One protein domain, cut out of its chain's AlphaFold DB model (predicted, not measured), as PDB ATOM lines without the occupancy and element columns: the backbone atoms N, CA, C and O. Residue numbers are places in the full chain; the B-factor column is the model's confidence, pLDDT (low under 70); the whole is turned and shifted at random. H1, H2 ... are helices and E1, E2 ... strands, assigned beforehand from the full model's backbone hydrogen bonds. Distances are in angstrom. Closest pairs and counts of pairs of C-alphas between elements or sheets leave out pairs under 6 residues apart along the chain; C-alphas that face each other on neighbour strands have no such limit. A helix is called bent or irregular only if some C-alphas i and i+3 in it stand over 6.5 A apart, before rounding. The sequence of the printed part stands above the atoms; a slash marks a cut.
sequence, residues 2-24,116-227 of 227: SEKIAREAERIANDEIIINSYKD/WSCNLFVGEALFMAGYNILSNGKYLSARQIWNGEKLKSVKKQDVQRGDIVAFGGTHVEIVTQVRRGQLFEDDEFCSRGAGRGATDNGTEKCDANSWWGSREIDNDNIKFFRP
ATOM      1  N   SER A   2       8.288 -58.051  15.755       83.31
ATOM      2  CA  SER A   2       8.448 -56.586  15.659       83.31
ATOM      3  C   SER A   2       7.220 -55.809  16.156       83.31
ATOM      4  O   SER A   2       7.363 -54.921  16.983       83.31
ATOM      5  N   GLU A   3       5.998 -56.237  15.823       92.94
ATOM      6  CA  GLU A   3       4.770 -55.587  16.329       92.94
ATOM      7  C   GLU A   3       4.694 -55.493  17.868       92.94
ATOM      8  O   GLU A   3       4.182 -54.518  18.413       92.94
ATOM      9  N   LYS A   4       5.258 -56.468  18.594       96.50
ATOM     10  CA  LYS A   4       5.310 -56.403  20.060       96.50
ATOM     11  C   LYS A   4       6.226 -55.270  20.528       96.50
ATOM     12  O   LYS A   4       5.857 -54.548  21.441       96.50
ATOM     13  N   ILE A   5       7.372 -55.069  19.875       98.00
ATOM     14  CA  ILE A   5       8.305 -53.972  20.178       98.00
ATOM     15  C   ILE A   5       7.619 -52.617  19.965       98.00
ATOM     16  O   ILE A   5       7.716 -51.749  20.828       98.00
ATOM     17  N   ALA A   6       6.869 -52.449  18.870       97.25
ATOM     18  CA  ALA A   6       6.124 -51.216  18.608       97.25
ATOM     19  C   ALA A   6       5.062 -50.927  19.684       97.25
ATOM     20  O   ALA A   6       4.969 -49.801  20.171       97.25
ATOM     21  N   ARG A   7       4.306 -51.948  20.110       97.44
ATOM     22  CA  ARG A   7       3.323 -51.816  21.201       97.44
ATOM     23  C   ARG A   7       3.968 -51.469  22.535       97.44
ATOM     24  O   ARG A   7       3.442 -50.647  23.274       97.44
ATOM     25  N   GLU A   8       5.105 -52.072  22.865       97.94
ATOM     26  CA  GLU A   8       5.800 -51.736  24.110       97.94
ATOM     27  C   GLU A   8       6.441 -50.340  24.042       97.94
ATOM     28  O   GLU A   8       6.419 -49.617  25.033       97.94
ATOM     29  N   ALA A   9       6.899 -49.891  22.869       97.56
ATOM     30  CA  ALA A   9       7.314 -48.502  22.654       97.56
ATOM     31  C   ALA A   9       6.156 -47.505  22.861       97.56
ATOM     32  O   ALA A   9       6.349 -46.448  23.459       97.56
ATOM     33  N   GLU A  10       4.942 -47.835  22.410       97.00
ATOM     34  CA  GLU A  10       3.719 -47.081  22.726       97.00
ATOM     35  C   GLU A  10       3.418 -47.059  24.223       97.00
ATOM     36  O   GLU A  10       3.082 -46.010  24.769       97.00
ATOM     37  N   ARG A  11       3.562 -48.192  24.911       97.31
ATOM     38  CA  ARG A  11       3.334 -48.266  26.359       97.31
ATOM     39  C   ARG A  11       4.344 -47.441  27.142       97.31
ATOM     40  O   ARG A  11       3.935 -46.733  28.050       97.31
ATOM     41  N   ILE A  12       5.622 -47.479  26.767       96.88
ATOM     42  CA  ILE A  12       6.669 -46.653  27.385       96.88
ATOM     43  C   ILE A  12       6.378 -45.172  27.179       96.88
ATOM     44  O   ILE A  12       6.508 -44.395  28.113       96.88
ATOM     45  N   ALA A  13       5.955 -44.771  25.980       95.12
ATOM     46  CA  ALA A  13       5.630 -43.376  25.694       95.12
ATOM     47  C   ALA A  13       4.446 -42.833  26.505       95.12
ATOM     48  O   ALA A  13       4.383 -41.632  26.743       95.12
ATOM     49  N   ASN A  14       3.551 -43.715  26.952       95.81
ATOM     50  CA  ASN A  14       2.439 -43.384  27.842       95.81
ATOM     51  C   ASN A  14       2.758 -43.636  29.332       95.81
ATOM     52  O   ASN A  14       1.899 -43.420  30.184       95.81
ATOM     53  N   ASP A  15       3.965 -44.109  29.669       96.38
ATOM     54  CA  ASP A  15       4.422 -44.278  31.051       96.38
ATOM     55  C   ASP A  15       5.140 -43.000  31.499       96.38
ATOM     56  O   ASP A  15       6.347 -42.824  31.300       96.38
ATOM     57  N   GLU A  16       4.383 -42.087  32.112       94.56
ATOM     58  CA  GLU A  16       4.899 -40.796  32.575       94.56
ATOM     59  C   GLU A  16       6.077 -40.943  33.545       94.56
ATOM     60  O   GLU A  16       6.968 -40.096  33.558       94.56
ATOM     61  N   ILE A  17       6.136 -42.022  34.332       95.19
ATOM     62  CA  ILE A  17       7.220 -42.254  35.292       95.19
ATOM     63  C   ILE A  17       8.530 -42.521  34.540       95.19
ATOM     64  O   ILE A  17       9.561 -41.921  34.863       95.19
ATOM     65  N   ILE A  18       8.503 -43.371  33.509       95.69
ATOM     66  CA  ILE A  18       9.684 -43.631  32.669       95.69
ATOM     67  C   ILE A  18      10.054 -42.387  31.863       95.69
ATOM     68  O   ILE A  18      11.215 -41.972  31.893       95.69
ATOM     69  N   ILE A  19       9.093 -41.762  31.181       94.88
ATOM     70  CA  ILE A  19       9.360 -40.615  30.302       94.88
ATOM     71  C   ILE A  19       9.908 -39.418  31.082       94.88
ATOM     72  O   ILE A  19      10.905 -38.824  30.662       94.88
ATOM     73  N   ASN A  20       9.348 -39.111  32.255       93.50
ATOM     74  CA  ASN A  20       9.885 -38.059  33.118       93.50
ATOM     75  C   ASN A  20      11.289 -38.407  33.621       93.50
ATOM     76  O   ASN A  20      12.149 -37.531  33.673       93.50
ATOM     77  N   SER A  21      11.574 -39.681  33.907       94.12
ATOM     78  CA  SER A  21      12.931 -40.091  34.277       94.12
ATOM     79  C   SER A  21      13.942 -39.919  33.133       94.12
ATOM     80  O   SER A  21      15.101 -39.603  33.384       94.12
ATOM     81  N   TYR A  22      13.526 -40.069  31.870       93.94
ATOM     82  CA  TYR A  22      14.390 -39.817  30.709       93.94
ATOM     83  C   TYR A  22      14.661 -38.331  30.493       93.94
ATOM     84  O   TYR A  22      15.763 -37.970  30.076       93.94
ATOM     85  N   LYS A  23      13.690 -37.471  30.808       91.00
ATOM     86  CA  LYS A  23      13.904 -36.024  30.873       91.00
ATOM     87  C   LYS A  23      14.898 -35.671  31.979       91.00
ATOM     88  O   LYS A  23      15.878 -34.983  31.717       91.00
ATOM     89  N   ASP A  24      14.692 -36.207  33.176       90.69
ATOM     90  CA  ASP A  24      15.589 -36.031  34.319       90.69
ATOM     91  C   ASP A  24      17.025 -36.475  34.003       90.69
ATOM     92  O   ASP A  24      17.991 -35.791  34.352       90.69
ATOM     93  N   TRP A 116      22.028 -38.711  26.644       82.19
ATOM     94  CA  TRP A 116      21.210 -39.248  25.558       82.19
ATOM     95  C   TRP A 116      20.409 -40.463  26.026       82.19
ATOM     96  O   TRP A 116      20.979 -41.502  26.340       82.19
ATOM     97  N   SER A 117      19.082 -40.327  26.070       90.06
ATOM     98  CA  SER A 117      18.145 -41.370  26.509       90.06
ATOM     99  C   SER A 117      17.584 -42.226  25.365       90.06
ATOM    100  O   SER A 117      16.810 -43.150  25.614       90.06
ATOM    101  N   CYS A 118      17.983 -41.970  24.112       93.69
ATOM    102  CA  CYS A 118      17.484 -42.687  22.932       93.69
ATOM    103  C   CYS A 118      17.668 -44.204  23.043       93.69
ATOM    104  O   CYS A 118      16.747 -44.985  22.804       93.69
ATOM    105  N   ASN A 119      18.837 -44.622  23.517       94.19
ATOM    106  CA  ASN A 119      19.161 -46.023  23.707       94.19
ATOM    107  C   ASN A 119      18.472 -46.643  24.933       94.19
ATOM    108  O   ASN A 119      18.202 -47.841  24.927       94.19
ATOM    109  N   LEU A 120      18.160 -45.842  25.959       95.38
ATOM    110  CA  LEU A 120      17.370 -46.289  27.108       95.38
ATOM    111  C   LEU A 120      15.951 -46.650  26.662       95.38
ATOM    112  O   LEU A 120      15.466 -47.727  26.989       95.38
ATOM    113  N   PHE A 121      15.331 -45.803  25.834       97.12
ATOM    114  CA  PHE A 121      14.000 -46.053  25.280       97.12
ATOM    115  C   PHE A 121      13.954 -47.330  24.435       97.12
ATOM    116  O   PHE A 121      13.102 -48.186  24.663       97.12
ATOM    117  N   VAL A 122      14.885 -47.486  23.485       97.62
ATOM    118  CA  VAL A 122      14.955 -48.692  22.642       97.62
ATOM    119  C   VAL A 122      15.223 -49.936  23.492       97.62
ATOM    120  O   VAL A 122      14.537 -50.944  23.335       97.62
ATOM    121  N   GLY A 123      16.178 -49.870  24.423       97.44
ATOM    122  CA  GLY A 123      16.507 -50.982  25.314       97.44
ATOM    123  C   GLY A 123      15.330 -51.422  26.189       97.44
ATOM    124  O   GLY A 123      15.072 -52.619  26.314       97.44
ATOM    125  N   GLU A 124      14.583 -50.465  26.736       97.81
ATOM    126  CA  GLU A 124      13.382 -50.727  27.530       97.81
ATOM    127  C   GLU A 124      12.269 -51.362  26.686       97.81
ATOM    128  O   GLU A 124      11.676 -52.356  27.107       97.81
ATOM    129  N   ALA A 125      12.028 -50.856  25.470       98.06
ATOM    130  CA  ALA A 125      11.022 -51.406  24.557       98.06
ATOM    131  C   ALA A 125      11.337 -52.860  24.185       98.06
ATOM    132  O   ALA A 125      10.455 -53.721  24.192       98.06
ATOM    133  N   LEU A 126      12.613 -53.156  23.922       98.19
ATOM    134  CA  LEU A 126      13.087 -54.515  23.681       98.19
ATOM    135  C   LEU A 126      12.889 -55.411  24.908       98.19
ATOM    136  O   LEU A 126      12.352 -56.512  24.774       98.19
ATOM    137  N   PHE A 127      13.254 -54.932  26.100       97.94
ATOM    138  CA  PHE A 127      13.068 -55.676  27.346       97.94
ATOM    139  C   PHE A 127      11.597 -56.009  27.606       97.94
ATOM    140  O   PHE A 127      11.260 -57.173  27.825       97.94
ATOM    141  N   MET A 128      10.709 -55.020  27.512       97.44
ATOM    142  CA  MET A 128       9.267 -55.207  27.694       97.44
ATOM    143  C   MET A 128       8.671 -56.126  26.617       97.44
ATOM    144  O   MET A 128       7.759 -56.910  26.890       97.44
ATOM    145  N   ALA A 129       9.244 -56.130  25.409       97.75
ATOM    146  CA  ALA A 129       8.882 -57.077  24.358       97.75
ATOM    147  C   ALA A 129       9.410 -58.508  24.610       97.75
ATOM    148  O   ALA A 129       8.965 -59.446  23.943       97.75
ATOM    149  N   GLY A 130      10.257 -58.720  25.620       97.12
ATOM    150  CA  GLY A 130      10.782 -60.025  26.035       97.12
ATOM    151  C   GLY A 130      12.224 -60.300  25.604       97.12
ATOM    152  O   GLY A 130      12.684 -61.431  25.740       97.12
ATOM    153  N   TYR A 131      12.943 -59.300  25.096       96.31
ATOM    154  CA  TYR A 131      14.337 -59.428  24.678       96.31
ATOM    155  C   TYR A 131      15.285 -58.876  25.739       96.31
ATOM    156  O   TYR A 131      15.264 -57.691  26.053       96.31
ATOM    157  N   ASN A 132      16.184 -59.714  26.251       93.50
ATOM    158  CA  ASN A 132      17.192 -59.283  27.218       93.50
ATOM    159  C   ASN A 132      18.546 -59.008  26.539       93.50
ATOM    160  O   ASN A 132      19.485 -59.797  26.654       93.50
ATOM    161  N   ILE A 133      18.637 -57.906  25.787       95.44
ATOM    162  CA  ILE A 133      19.840 -57.531  25.024       95.44
ATOM    163  C   ILE A 133      20.617 -56.452  25.781       95.44
ATOM    164  O   ILE A 133      20.297 -55.266  25.717       95.44
ATOM    165  N   LEU A 134      21.668 -56.875  26.485       95.50
ATOM    166  CA  LEU A 134      22.541 -56.003  27.274       95.50
ATOM    167  C   LEU A 134      24.009 -56.154  26.852       95.50
ATOM    168  O   LEU A 134      24.432 -57.227  26.426       95.50
ATOM    169  N   SER A 135      24.816 -55.112  27.030       94.19
ATOM    170  CA  SER A 135      26.279 -55.137  26.949       94.19
ATOM    171  C   SER A 135      26.858 -54.691  28.289       94.19
ATOM    172  O   SER A 135      26.578 -53.587  28.747       94.19
ATOM    173  N   ASN A 136      27.605 -55.569  28.963       91.88
ATOM    174  CA  ASN A 136      28.183 -55.314  30.292       91.88
ATOM    175  C   ASN A 136      27.162 -54.794  31.324       91.88
ATOM    176  O   ASN A 136      27.420 -53.843  32.062       91.88
ATOM    177  N   GLY A 137      25.967 -55.398  31.337       93.06
ATOM    178  CA  GLY A 137      24.872 -55.012  32.233       93.06
ATOM    179  C   GLY A 137      24.211 -53.672  31.892       93.06
ATOM    180  O   GLY A 137      23.445 -53.155  32.699       93.06
ATOM    181  N   LYS A 138      24.491 -53.104  30.716       94.12
ATOM    182  CA  LYS A 138      23.889 -51.873  30.205       94.12
ATOM    183  C   LYS A 138      23.079 -52.134  28.941       94.12
ATOM    184  O   LYS A 138      23.393 -53.057  28.195       94.12
ATOM    185  N   TYR A 139      22.081 -51.306  28.651       95.44
ATOM    186  CA  TYR A 139      21.526 -51.239  27.296       95.44
ATOM    187  C   TYR A 139      22.616 -50.917  26.270       95.44
ATOM    188  O   TYR A 139      23.557 -50.180  26.578       95.44
ATOM    189  N   LEU A 140      22.480 -51.462  25.056       95.62
ATOM    190  CA  LEU A 140      23.363 -51.116  23.941       95.62
ATOM    191  C   LEU A 140      23.352 -49.601  23.731       95.62
ATOM    192  O   LEU A 140      22.309 -48.968  23.860       95.62
ATOM    193  N   SER A 141      24.497 -49.004  23.421       94.56
ATOM    194  CA  SER A 141      24.547 -47.605  22.979       94.56
ATOM    195  C   SER A 141      24.037 -47.459  21.540       94.56
ATOM    196  O   SER A 141      24.028 -48.427  20.778       94.56
ATOM    197  N   ALA A 142      23.680 -46.236  21.133       94.56
ATOM    198  CA  ALA A 142      23.292 -45.946  19.748       94.56
ATOM    199  C   ALA A 142      24.363 -46.393  18.734       94.56
ATOM    200  O   ALA A 142      24.041 -46.975  17.699       94.56
ATOM    201  N   ARG A 143      25.647 -46.219  19.077       95.50
ATOM    202  CA  ARG A 143      26.777 -46.660  18.248       95.50
ATOM    203  C   ARG A 143      26.856 -48.182  18.115       95.50
ATOM    204  O   ARG A 143      27.118 -48.681  17.027       95.50
ATOM    205  N   GLN A 144      26.615 -48.921  19.196       96.94
ATOM    206  CA  GLN A 144      26.598 -50.390  19.156       96.94
ATOM    207  C   GLN A 144      25.430 -50.914  18.317       96.94
ATOM    208  O   GLN A 144      25.608 -51.838  17.528       96.94
ATOM    209  N   ILE A 145      24.256 -50.286  18.438       97.62
ATOM    210  CA  ILE A 145      23.084 -50.606  17.613       97.62
ATOM    211  C   ILE A 145      23.388 -50.334  16.138       97.62
ATOM    212  O   ILE A 145      23.149 -51.199  15.305       97.62
ATOM    213  N   TRP A 146      23.989 -49.189  15.808       96.75
ATOM    214  CA  TRP A 146      24.412 -48.857  14.441       96.75
ATOM    215  C   TRP A 146      25.405 -49.853  13.830       96.75
ATOM    216  O   TRP A 146      25.398 -50.084  12.617       96.75
ATOM    217  N   ASN A 147      26.253 -50.450  14.667       97.38
ATOM    218  CA  ASN A 147      27.181 -51.506  14.272       97.38
ATOM    219  C   ASN A 147      26.522 -52.897  14.202       97.38
ATOM    220  O   ASN A 147      27.192 -53.859  13.832       97.38
ATOM    221  N   GLY A 148      25.238 -53.028  14.547       96.25
ATOM    222  CA  GLY A 148      24.512 -54.298  14.544       96.25
ATOM    223  C   GLY A 148      24.920 -55.254  15.667       96.25
ATOM    224  O   GLY A 148      24.723 -56.462  15.548       96.25
ATOM    225  N   GLU A 149      25.503 -54.762  16.764       97.44
ATOM    226  CA  GLU A 149      25.910 -55.635  17.867       97.44
ATOM    227  C   GLU A 149      24.695 -56.357  18.462       97.44
ATOM    228  O   GLU A 149      23.804 -55.730  19.027       97.44
ATOM    229  N   LYS A 150      24.686 -57.695  18.372       96.06
ATOM    230  CA  LYS A 150      23.597 -58.567  18.859       96.06
ATOM    231  C   LYS A 150      22.245 -58.349  18.162       96.06
ATOM    232  O   LYS A 150      21.227 -58.782  18.694       96.06
ATOM    233  N   LEU A 151      22.231 -57.704  16.996       97.31
ATOM    234  CA  LEU A 151      21.029 -57.424  16.212       97.31
ATOM    235  C   LEU A 151      21.226 -57.865  14.758       97.31
ATOM    236  O   LEU A 151      22.338 -57.877  14.234       97.31
ATOM    237  N   LYS A 152      20.134 -58.204  14.078       97.19
ATOM    238  CA  LYS A 152      20.129 -58.532  12.650       97.19
ATOM    239  C   LYS A 152      19.807 -57.289  11.837       97.19
ATOM    240  O   LYS A 152      18.805 -56.629  12.103       97.19
ATOM    241  N   SER A 153      20.629 -56.998  10.830       97.44
ATOM    242  CA  SER A 153      20.340 -55.942   9.856       97.44
ATOM    243  C   SER A 153      19.070 -56.274   9.075       97.44
ATOM    244  O   SER A 153      18.864 -57.415   8.660       97.44
ATOM    245  N   VAL A 154      18.249 -55.260   8.837       97.19
ATOM    246  CA  VAL A 154      17.042 -55.327   8.012       97.19
ATOM    247  C   VAL A 154      17.320 -54.589   6.711       97.19
ATOM    248  O   VAL A 154      17.883 -53.495   6.724       97.19
ATOM    249  N   LYS A 155      16.970 -55.201   5.577       95.19
ATOM    250  CA  LYS A 155      17.069 -54.532   4.277       95.19
ATOM    251  C   LYS A 155      15.990 -53.459   4.180       95.19
ATOM    252  O   LYS A 155      14.890 -53.664   4.681       95.19
ATOM    253  N   LYS A 156      16.281 -52.355   3.492       92.31
ATOM    254  CA  LYS A 156      15.369 -51.210   3.330       92.31
ATOM    255  C   LYS A 156      13.977 -51.623   2.812       92.31
ATOM    256  O   LYS A 156      12.968 -51.195   3.369       92.31
ATOM    257  N   GLN A 157      13.893 -52.562   1.863       90.94
ATOM    258  CA  GLN A 157      12.610 -53.094   1.373       90.94
ATOM    259  C   GLN A 157      11.814 -53.947   2.384       90.94
ATOM    260  O   GLN A 157      10.611 -54.124   2.221       90.94
ATOM    261  N   ASP A 158      12.464 -54.448   3.440       94.31
ATOM    262  CA  ASP A 158      11.880 -55.361   4.437       94.31
ATOM    263  C   ASP A 158      11.591 -54.668   5.782       94.31
ATOM    264  O   ASP A 158      11.249 -55.327   6.775       94.31
ATOM    265  N   VAL A 159      11.788 -53.345   5.839       94.81
ATOM    266  CA  VAL A 159      11.515 -52.521   7.021       94.81
ATOM    267  C   VAL A 159      10.033 -52.577   7.346       94.81
ATOM    268  O   VAL A 159       9.183 -52.400   6.469       94.81
ATOM    269  N   GLN A 160       9.744 -52.793   8.625       95.69
ATOM    270  CA  GLN A 160       8.394 -52.860   9.159       95.69
ATOM    271  C   GLN A 160       8.298 -52.180  10.527       95.69
ATOM    272  O   GLN A 160       9.288 -51.951  11.227       95.69
ATOM    273  N   ARG A 161       7.060 -51.914  10.942       96.69
ATOM    274  CA  ARG A 161       6.738 -51.447  12.291       96.69
ATOM    275  C   ARG A 161       7.365 -52.355  13.360       96.69
ATOM    276  O   ARG A 161       7.224 -53.579  13.333       96.69
ATOM    277  N   GLY A 162       8.040 -51.724  14.315       97.69
ATOM    278  CA  GLY A 162       8.736 -52.344  15.434       97.69
ATOM    279  C   GLY A 162      10.193 -52.710  15.174       97.69
ATOM    280  O   GLY A 162      10.863 -53.164  16.100       97.69
ATOM    281  N   ASP A 163      10.693 -52.519  13.952       98.19
ATOM    282  CA  ASP A 163      12.133 -52.534  13.723       98.19
ATOM    283  C   ASP A 163      12.791 -51.329  14.415       98.19
ATOM    284  O   ASP A 163      12.168 -50.299  14.678       98.19
ATOM    285  N   ILE A 164      14.069 -51.472  14.741       98.06
ATOM    286  CA  ILE A 164      14.894 -50.411  15.314       98.06
ATOM    287  C   ILE A 164      15.484 -49.624  14.153       98.06
ATOM    288  O   ILE A 164      16.087 -50.214  13.259       98.06
ATOM    289  N   VAL A 165      15.366 -48.305  14.193       96.81
ATOM    290  CA  VAL A 165      16.046 -47.407  13.264       96.81
ATOM    291  C   VAL A 165      17.225 -46.739  13.968       96.81
ATOM    292  O   VAL A 165      17.108 -46.310  15.115       96.81
ATOM    293  N   ALA A 166      18.373 -46.671  13.298       96.06
ATOM    294  CA  ALA A 166      19.584 -46.024  13.786       96.06
ATOM    295  C   ALA A 166      20.037 -44.939  12.805       96.06
ATOM    296  O   ALA A 166      20.157 -45.207  11.612       96.06
ATOM    297  N   PHE A 167      20.336 -43.748  13.322       93.25
ATOM    298  CA  PHE A 167      20.718 -42.561  12.556       93.25
ATOM    299  C   PHE A 167      22.188 -42.226  12.830       93.25
ATOM    300  O   PHE A 167      22.537 -41.850  13.954       93.25
ATOM    301  N   GLY A 168      23.061 -42.404  11.835       89.56
ATOM    302  CA  GLY A 168      24.479 -42.015  11.876       89.56
ATOM    303  C   GLY A 168      25.296 -42.486  13.087       89.56
ATOM    304  O   GLY A 168      26.312 -41.881  13.419       89.56
ATOM    305  N   GLY A 169      24.853 -43.527  13.798       88.69
ATOM    306  CA  GLY A 169      25.501 -44.029  15.016       88.69
ATOM    307  C   GLY A 169      25.315 -43.190  16.280       88.69
ATOM    308  O   GLY A 169      25.867 -43.551  17.321       88.69
ATOM    309  N   THR A 170      24.544 -42.107  16.228       90.44
ATOM    310  CA  THR A 170      24.352 -41.182  17.358       90.44
ATOM    311  C   THR A 170      22.966 -41.282  17.976       90.44
ATOM    312  O   THR A 170      22.812 -41.007  19.166       90.44
ATOM    313  N   HIS A 171      21.971 -41.726  17.208       93.31
ATOM    314  CA  HIS A 171      20.581 -41.754  17.647       93.31
ATOM    315  C   HIS A 171      19.853 -43.018  17.195       93.31
ATOM    316  O   HIS A 171      20.172 -43.580  16.148       93.31
ATOM    317  N   VAL A 172      18.888 -43.474  17.992       95.81
ATOM    318  CA  VAL A 172      18.119 -44.701  17.732       95.81
ATOM    319  C   VAL A 172      16.672 -44.565  18.182       95.81
ATOM    320  O   VAL A 172      16.381 -43.908  19.183       95.81
ATOM    321  N   GLU A 173      15.764 -45.200  17.449       96.81
ATOM    322  CA  GLU A 173      14.321 -45.155  17.693       96.81
ATOM    323  C   GLU A 173      13.656 -46.478  17.280       96.81
ATOM    324  O   GLU A 173      14.280 -47.339  16.661       96.81
ATOM    325  N   ILE A 174      12.377 -46.640  17.618       98.00
ATOM    326  CA  ILE A 174      11.526 -47.739  17.150       98.00
ATOM    327  C   ILE A 174      10.663 -47.231  15.996       98.00
ATOM    328  O   ILE A 174       9.980 -46.217  16.145       98.00
ATOM    329  N   VAL A 175      10.673 -47.926  14.860       97.19
ATOM    330  CA  VAL A 175       9.782 -47.652  13.725       97.19
ATOM    331  C   VAL A 175       8.344 -47.914  14.163       97.19
ATOM    332  O   VAL A 175       8.015 -48.997  14.645       97.19
ATOM    333  N   THR A 176       7.465 -46.937  14.000       96.00
ATOM    334  CA  THR A 176       6.052 -47.039  14.379       96.00
ATOM    335  C   THR A 176       5.141 -47.189  13.173       96.00
ATOM    336  O   THR A 176       4.089 -47.814  13.291       96.00
ATOM    337  N   GLN A 177       5.523 -46.676  12.007       93.62
ATOM    338  CA  GLN A 177       4.759 -46.812  10.764       93.62
ATOM    339  C   GLN A 177       5.719 -46.864   9.580       93.62
ATOM    340  O   GLN A 177       6.790 -46.271   9.639       93.62
ATOM    341  N   VAL A 178       5.323 -47.555   8.516       91.88
ATOM    342  CA  VAL A 178       6.044 -47.618   7.239       91.88
ATOM    343  C   VAL A 178       5.034 -47.319   6.143       91.88
ATOM    344  O   VAL A 178       3.958 -47.922   6.138       91.88
ATOM    345  N   ARG A 179       5.355 -46.394   5.244       87.38
ATOM    346  CA  ARG A 179       4.501 -45.995   4.124       87.38
ATOM    347  C   ARG A 179       5.293 -46.197   2.842       87.38
ATOM    348  O   ARG A 179       6.388 -45.668   2.712       87.38
ATOM    349  N   ARG A 180       4.757 -47.016   1.937       85.12
ATOM    350  CA  ARG A 180       5.431 -47.384   0.687       85.12
ATOM    351  C   ARG A 180       4.577 -47.084  -0.526       85.12
ATOM    352  O   ARG A 180       3.356 -47.236  -0.453       85.12
ATOM    353  N   GLY A 181       5.225 -46.760  -1.640       70.31
ATOM    354  CA  GLY A 181       4.579 -46.661  -2.949       70.31
ATOM    355  C   GLY A 181       3.552 -45.534  -3.061       70.31
ATOM    356  O   GLY A 181       2.579 -45.667  -3.806       70.31
ATOM    357  N   GLN A 182       3.739 -44.442  -2.316       64.56
ATOM    358  CA  GLN A 182       2.967 -43.224  -2.531       64.56
ATOM    359  C   GLN A 182       3.416 -42.595  -3.861       64.56
ATOM    360  O   GLN A 182       4.597 -42.373  -4.083       64.56
ATOM    361  N   LEU A 183       2.472 -42.342  -4.776       53.31
ATOM    362  CA  LEU A 183       2.731 -41.954  -6.179       53.31
ATOM    363  C   LEU A 183       3.642 -40.725  -6.374       53.31
ATOM    364  O   LEU A 183       4.162 -40.536  -7.470       53.31
ATOM    365  N   PHE A 184       3.803 -39.894  -5.343       53.78
ATOM    366  CA  PHE A 184       4.546 -38.635  -5.386       53.78
ATOM    367  C   PHE A 184       5.441 -38.416  -4.153       53.78
ATOM    368  O   PHE A 184       5.947 -37.311  -3.977       53.78
ATOM    369  N   GLU A 185       5.620 -39.432  -3.302       57.94
ATOM    370  CA  GLU A 185       6.433 -39.353  -2.080       57.94
ATOM    371  C   GLU A 185       7.366 -40.570  -2.008       57.94
ATOM    372  O   GLU A 185       6.956 -41.689  -2.325       57.94
ATOM    373  N   ASP A 186       8.616 -40.347  -1.597       66.88
ATOM    374  CA  ASP A 186       9.575 -41.423  -1.349       66.88
ATOM    375  C   ASP A 186       9.083 -42.344  -0.212       66.88
ATOM    376  O   ASP A 186       8.286 -41.948   0.644       66.88
ATOM    377  N   ASP A 187       9.533 -43.606  -0.201       80.94
ATOM    378  CA  ASP A 187       9.195 -44.573   0.852       80.94
ATOM    379  C   ASP A 187       9.621 -44.006   2.231       80.94
ATOM    380  O   ASP A 187      10.811 -43.901   2.538       80.94
ATOM    381  N   GLU A 188       8.654 -43.659   3.085       87.31
ATOM    382  CA  GLU A 188       8.878 -42.973   4.366       87.31
ATOM    383  C   GLU A 188       8.505 -43.847   5.577       87.31
ATOM    384  O   GLU A 188       7.791 -44.859   5.493       87.31
ATOM    385  N   PHE A 189       8.964 -43.440   6.760       91.56
ATOM    386  CA  PHE A 189       8.563 -44.069   8.013       91.56
ATOM    387  C   PHE A 189       8.296 -43.057   9.134       91.56
ATOM    388  O   PHE A 189       8.810 -41.939   9.170       91.56
ATOM    389  N   CYS A 190       7.495 -43.489  10.106       92.81
ATOM    390  CA  CYS A 190       7.383 -42.828  11.400       92.81
ATOM    391  C   CYS A 190       8.173 -43.610  12.443       92.81
ATOM    392  O   CYS A 190       8.288 -44.838  12.368       92.81
ATOM    393  N   SER A 191       8.696 -42.916  13.444       94.44
ATOM    394  CA  SER A 191       9.445 -43.532  14.531       94.44
ATOM    395  C   SER A 191       9.304 -42.788  15.854       94.44
ATOM    396  O   SER A 191       9.020 -41.585  15.932       94.44
ATOM    397  N   ARG A 192       9.521 -43.526  16.939       94.56
ATOM    398  CA  ARG A 192       9.368 -43.056  18.311       94.56
ATOM    399  C   ARG A 192      10.561 -43.466  19.162       94.56
ATOM    400  O   ARG A 192      11.043 -44.592  19.087       94.56
ATOM    401  N   GLY A 193      11.020 -42.539  19.991       92.69
ATOM    402  CA  GLY A 193      12.165 -42.734  20.869       92.69
ATOM    403  C   GLY A 193      12.238 -41.659  21.944       92.69
ATOM    404  O   GLY A 193      11.311 -40.870  22.114       92.69
ATOM    405  N   ALA A 194      13.363 -41.619  22.644       90.75
ATOM    406  CA  ALA A 194      13.721 -40.563  23.590       90.75
ATOM    407  C   ALA A 194      15.017 -39.877  23.141       90.75
ATOM    408  O   ALA A 194      15.601 -40.273  22.138       90.75
ATOM    409  N   GLY A 195      15.487 -38.859  23.858       80.62
ATOM    410  CA  GLY A 195      16.792 -38.246  23.595       80.62
ATOM    411  C   GLY A 195      16.800 -37.226  22.455       80.62
ATOM    412  O   GLY A 195      17.865 -36.894  21.950       80.62
ATOM    413  N   ARG A 196      15.633 -36.693  22.073       78.50
ATOM    414  CA  ARG A 196      15.497 -35.544  21.157       78.50
ATOM    415  C   ARG A 196      15.417 -34.219  21.933       78.50
ATOM    416  O   ARG A 196      14.558 -33.385  21.672       78.50
ATOM    417  N   GLY A 197      16.251 -34.062  22.958       69.44
ATOM    418  CA  GLY A 197      16.111 -32.984  23.938       69.44
ATOM    419  C   GLY A 197      15.196 -33.336  25.119       69.44
ATOM    420  O   GLY A 197      14.819 -34.491  25.321       69.44
ATOM    421  N   ALA A 198      14.832 -32.323  25.910       65.75
ATOM    422  CA  ALA A 198      14.047 -32.492  27.138       65.75
ATOM    423  C   ALA A 198      12.528 -32.651  26.903       65.75
ATOM    424  O   ALA A 198      11.824 -33.120  27.797       65.75
ATOM    425  N   THR A 199      12.014 -32.262  25.731       69.19
ATOM    426  CA  THR A 199      10.566 -32.122  25.469       69.19
ATOM    427  C   THR A 199       9.965 -33.211  24.581       69.19
ATOM    428  O   THR A 199       8.760 -33.414  24.621       69.19
ATOM    429  N   ASP A 200      10.783 -33.943  23.820       79.38
ATOM    430  CA  ASP A 200      10.318 -34.851  22.757       79.38
ATOM    431  C   ASP A 200      10.551 -36.340  23.081       79.38
ATOM    432  O   ASP A 200      10.793 -37.169  22.195       79.38
ATOM    433  N   ASN A 201      10.495 -36.691  24.367       85.00
ATOM    434  CA  ASN A 201      10.639 -38.068  24.836       85.00
ATOM    435  C   ASN A 201       9.312 -38.825  24.669       85.00
ATOM    436  O   ASN A 201       8.318 -38.473  25.289       85.00
ATOM    437  N   GLY A 202       9.292 -39.867  23.833       86.62
ATOM    438  CA  GLY A 202       8.093 -40.665  23.549       86.62
ATOM    439  C   GLY A 202       7.208 -40.120  22.421       86.62
ATOM    440  O   GLY A 202       6.292 -40.808  21.979       86.62
ATOM    441  N   THR A 203       7.497 -38.938  21.874       89.94
ATOM    442  CA  THR A 203       6.732 -38.366  20.754       89.94
ATOM    443  C   THR A 203       7.018 -39.122  19.451       89.94
ATOM    444  O   THR A 203       8.168 -39.444  19.143       89.94
ATOM    445  N   GLU A 204       5.991 -39.414  18.653       91.25
ATOM    446  CA  GLU A 204       6.184 -39.946  17.294       91.25
ATOM    447  C   GLU A 204       6.631 -38.833  16.340       91.25
ATOM    448  O   GLU A 204       6.168 -37.695  16.433       91.25
ATOM    449  N   LYS A 205       7.549 -39.149  15.429       89.31
ATOM    450  CA  LYS A 205       7.977 -38.254  14.352       89.31
ATOM    451  C   LYS A 205       7.896 -39.013  13.034       89.31
ATOM    452  O   LYS A 205       8.340 -40.154  12.970       89.31
ATOM    453  N   CYS A 206       7.351 -38.364  12.019       86.44
ATOM    454  CA  CYS A 206       7.227 -38.864  10.653       86.44
ATOM    455  C   CYS A 206       7.983 -37.927   9.712       86.44
ATOM    456  O   CYS A 206       8.274 -36.792  10.104       86.44
ATOM    457  N   ASP A 207       8.289 -38.386   8.502       70.44
ATOM    458  CA  ASP A 207       9.018 -37.576   7.528       70.44
ATOM    459  C   ASP A 207       8.223 -36.345   7.074       70.44
ATOM    460  O   ASP A 207       8.748 -35.234   7.139       70.44
ATOM    461  N   ALA A 208       6.912 -36.506   6.846       56.97
ATOM    462  CA  ALA A 208       5.955 -35.421   6.574       56.97
ATOM    463  C   ALA A 208       5.976 -34.229   7.565       56.97
ATOM    464  O   ALA A 208       5.423 -33.168   7.279       56.97
ATOM    465  N   ASN A 209       6.609 -34.372   8.738       53.25
ATOM    466  CA  ASN A 209       6.753 -33.302   9.731       53.25
ATOM    467  C   ASN A 209       8.073 -32.513   9.607       53.25
ATOM    468  O   ASN A 209       8.337 -31.644  10.443       53.25
ATOM    469  N   SER A 210       8.930 -32.805   8.622       50.31
ATOM    470  CA  SER A 210      10.199 -32.107   8.403       50.31
ATOM    471  C   SER A 210      10.430 -31.806   6.925       50.31
ATOM    472  O   SER A 210      10.320 -32.684   6.085       50.31
ATOM    473  N   TRP A 211      10.836 -30.576   6.613       40.34
ATOM    474  CA  TRP A 211      11.150 -30.136   5.244       40.34
ATOM    475  C   TRP A 211      12.438 -30.769   4.659       40.34
ATOM    476  O   TRP A 211      12.881 -30.357   3.594       40.34
ATOM    477  N   TRP A 212      13.072 -31.715   5.365       43.34
ATOM    478  CA  TRP A 212      14.437 -32.190   5.092       43.34
ATOM    479  C   TRP A 212      14.594 -33.727   5.087       43.34
ATOM    480  O   TRP A 212      15.705 -34.204   5.319       43.34
ATOM    481  N   GLY A 213      13.526 -34.509   4.875       55.00
ATOM    482  CA  GLY A 213      13.658 -35.935   4.507       55.00
ATOM    483  C   GLY A 213      14.363 -36.839   5.535       55.00
ATOM    484  O   GLY A 213      15.022 -37.827   5.203       55.00
ATOM    485  N   SER A 214      14.333 -36.482   6.826       71.00
ATOM    486  CA  SER A 214      15.124 -37.189   7.849       71.00
ATOM    487  C   SER A 214      14.664 -38.629   8.123       71.00
ATOM    488  O   SER A 214      15.349 -39.350   8.855       71.00
ATOM    489  N   ARG A 215      13.501 -39.040   7.601       82.00
ATOM    490  CA  ARG A 215      12.884 -40.362   7.793       82.00
ATOM    491  C   ARG A 215      12.430 -40.996   6.475       82.00
ATOM    492  O   ARG A 215      11.458 -41.750   6.439       82.00
ATOM    493  N   GLU A 216      13.200 -40.750   5.426       86.31
ATOM    494  CA  GLU A 216      13.169 -41.525   4.189       86.31
ATOM    495  C   GLU A 216      13.867 -42.876   4.408       86.31
ATOM    496  O   GLU A 216      14.968 -42.951   4.966       86.31
ATOM    497  N   ILE A 217      13.240 -43.970   3.974       86.88
ATOM    498  CA  ILE A 217      13.790 -45.328   4.109       86.88
ATOM    499  C   ILE A 217      15.108 -45.463   3.342       86.88
ATOM    500  O   ILE A 217      16.012 -46.174   3.795       86.88
ATOM    501  N   ASP A 218      15.238 -44.754   2.222       86.12
ATOM    502  CA  ASP A 218      16.403 -44.819   1.346       86.12
ATOM    503  C   ASP A 218      17.564 -43.911   1.758       86.12
ATOM    504  O   ASP A 218      18.642 -44.012   1.176       86.12
ATOM    505  N   ASN A 219      17.445 -43.171   2.859       86.75
ATOM    506  CA  ASN A 219      18.547 -42.386   3.404       86.75
ATOM    507  C   ASN A 219      19.746 -43.278   3.799       86.75
ATOM    508  O   ASN A 219      19.625 -44.236   4.568       86.75
ATOM    509  N   ASP A 220      20.937 -42.981   3.276       87.31
ATOM    510  CA  ASP A 220      22.157 -43.767   3.524       87.31
ATOM    511  C   ASP A 220      22.720 -43.612   4.941       87.31
ATOM    512  O   ASP A 220      23.474 -44.462   5.424       87.31
ATOM    513  N   ASN A 221      22.318 -42.557   5.648       90.44
ATOM    514  CA  ASN A 221      22.665 -42.354   7.047       90.44
ATOM    515  C   ASN A 221      21.718 -43.099   8.009       90.44
ATOM    516  O   ASN A 221      21.784 -42.892   9.225       90.44
ATOM    517  N   ILE A 222      20.845 -43.964   7.484       93.00
ATOM    518  CA  ILE A 222      19.883 -44.746   8.255       93.00
ATOM    519  C   ILE A 222      20.131 -46.241   8.067       93.00
ATOM    520  O   ILE A 222      20.327 -46.747   6.962       93.00
ATOM    521  N   LYS A 223      20.101 -46.974   9.181       96.69
ATOM    522  CA  LYS A 223      20.124 -48.438   9.201       96.69
ATOM    523  C   LYS A 223      18.972 -48.973  10.031       96.69
ATOM    524  O   LYS A 223      18.595 -48.370  11.035       96.69
ATOM    525  N   PHE A 224      18.477 -50.141   9.643       97.75
ATOM    526  CA  PHE A 224      17.379 -50.813  10.323       97.75
ATOM    527  C   PHE A 224      17.833 -52.143  10.906       97.75
ATOM    528  O   PHE A 224      18.630 -52.868  10.303       97.75
ATOM    529  N   PHE A 225      17.309 -52.473  12.081       98.25
ATOM    530  CA  PHE A 225      17.692 -53.659  12.828       98.25
ATOM    531  C   PHE A 225      16.495 -54.329  13.490       98.25
ATOM    532  O   PHE A 225      15.488 -53.694  13.798       98.25
ATOM    533  N   ARG A 226      16.640 -55.618  13.780       96.38
ATOM    534  CA  ARG A 226      15.721 -56.374  14.634       96.38
ATOM    535  C   ARG A 226      16.480 -57.375  15.516       96.38
ATOM    536  O   ARG A 226      17.555 -57.817  15.104       96.38
ATOM    537  N   PRO A 227      15.964 -57.707  16.711       94.25
ATOM    538  CA  PRO A 227      16.487 -58.792  17.547       94.25
ATOM    539  C   PRO A 227      16.549 -60.158  16.845       94.25
ATOM    540  O   PRO A 227      15.693 -60.431  15.970       94.25
TER     541      PRO A 227
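Overview. This is residues 2 to 24 and 116 to 227 of the 227 residues of an uncharacterized protein of Flavobacterium columnare (UniProt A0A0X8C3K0). A strongly twisted six-stranded sheet has two helices, H1 and H3, packed on one face over its long bent strand E3. H2 turns off from the end of H1 away from the sheet, and the short H4 covers E2. The 135 printed residues hold, in order, four named helices and then six named strands, with the sheet running E1, E6, E2, E3, E4, E5, antiparallel throughout. The class is mixed, helices and strands, with 67 residues, under half, in named elements. The whole is compact, with a radius of gyration of the C-alphas of 13.8 A and spans of 44 by 30 by 24 A.

Along the chain. H1, residues 2 to 13, begins with C-alpha 2 at (8.448, -56.586, 15.659) and is 16.8 A long. H2 is residues 16 to 24, 11.8 A. After the cut, H3 is residues 118 to 129, 16.8 A, and H4 is residues 142 to 146. The strands are E1, residues 152 to 154; E2, 164 to 167; E3, 171 to 179, 21.4 A; E4, 188 to 192, 14.0 A; E5, 204 to 206; and E6, 222 to 226, 13.9 A, ending with C-alpha 226 at (15.721, -56.374, 14.634).

Arrangement. E2, E3, E4 and E5 form a meander, each strand the antiparallel neighbour of the one before, and its successive pairs are hairpins. E3 bends by 72 degrees at residue 176; it pairs with E2 over residues 171 to 174, N 165 to O 173 being 2.9 A, and with E4 over 174 to 179, N 190 to O 177 being 2.9 A. Between the neighbour strands E4 and E5, N 191 and O 205 are within hydrogen-bond range at 2.8 A. On the other side of E2, E6 has N 166 to O 223 at 2.8 A, and N 154 of the edge strand E1 is 2.8 A from O 224. H1 and H3 lie on the same face, making two layers, helices on one face of a sheet, at heights over the sheet of 8.8 A and 9.0 A. H3 runs along E3, at 23 degrees on the local plane; H1 runs across it, only just, at 62 degrees. They touch at a steep tilt of 61 degrees, opposite ways, closest at the C-alphas of Ala 9 and Ala 125, 5.1 A. H1, with residues 12 to 13 alone, and H2 only just touch, with 3 pairs of C-alphas within 8 A, only at the corner, closest at the C-alphas of Ala 13 and Ile 19, 6.5 A. H4 is on the sheet, only just over E2 with 3 C-alphas; the closest C-alphas of the two are those of Trp 146 and Ala 166, 5.6 A. In the four helices every O i to N i+4 pair is within hydrogen-bond range.

Size, cuts and confidence. The two C-alphas farthest apart, those of Asn 136 and Leu 183, are 46.4 A apart. Residues 25 to 115 are not printed, and C-alphas 24 and 116 are 10.9 A apart across the cut. The links H3 to H4, E4 to E5 and E5 to E6 are long. The mean pLDDT of the printed part is 89.2, with residues 182 to 186, 197 to 199 and 208 to 213 under 70.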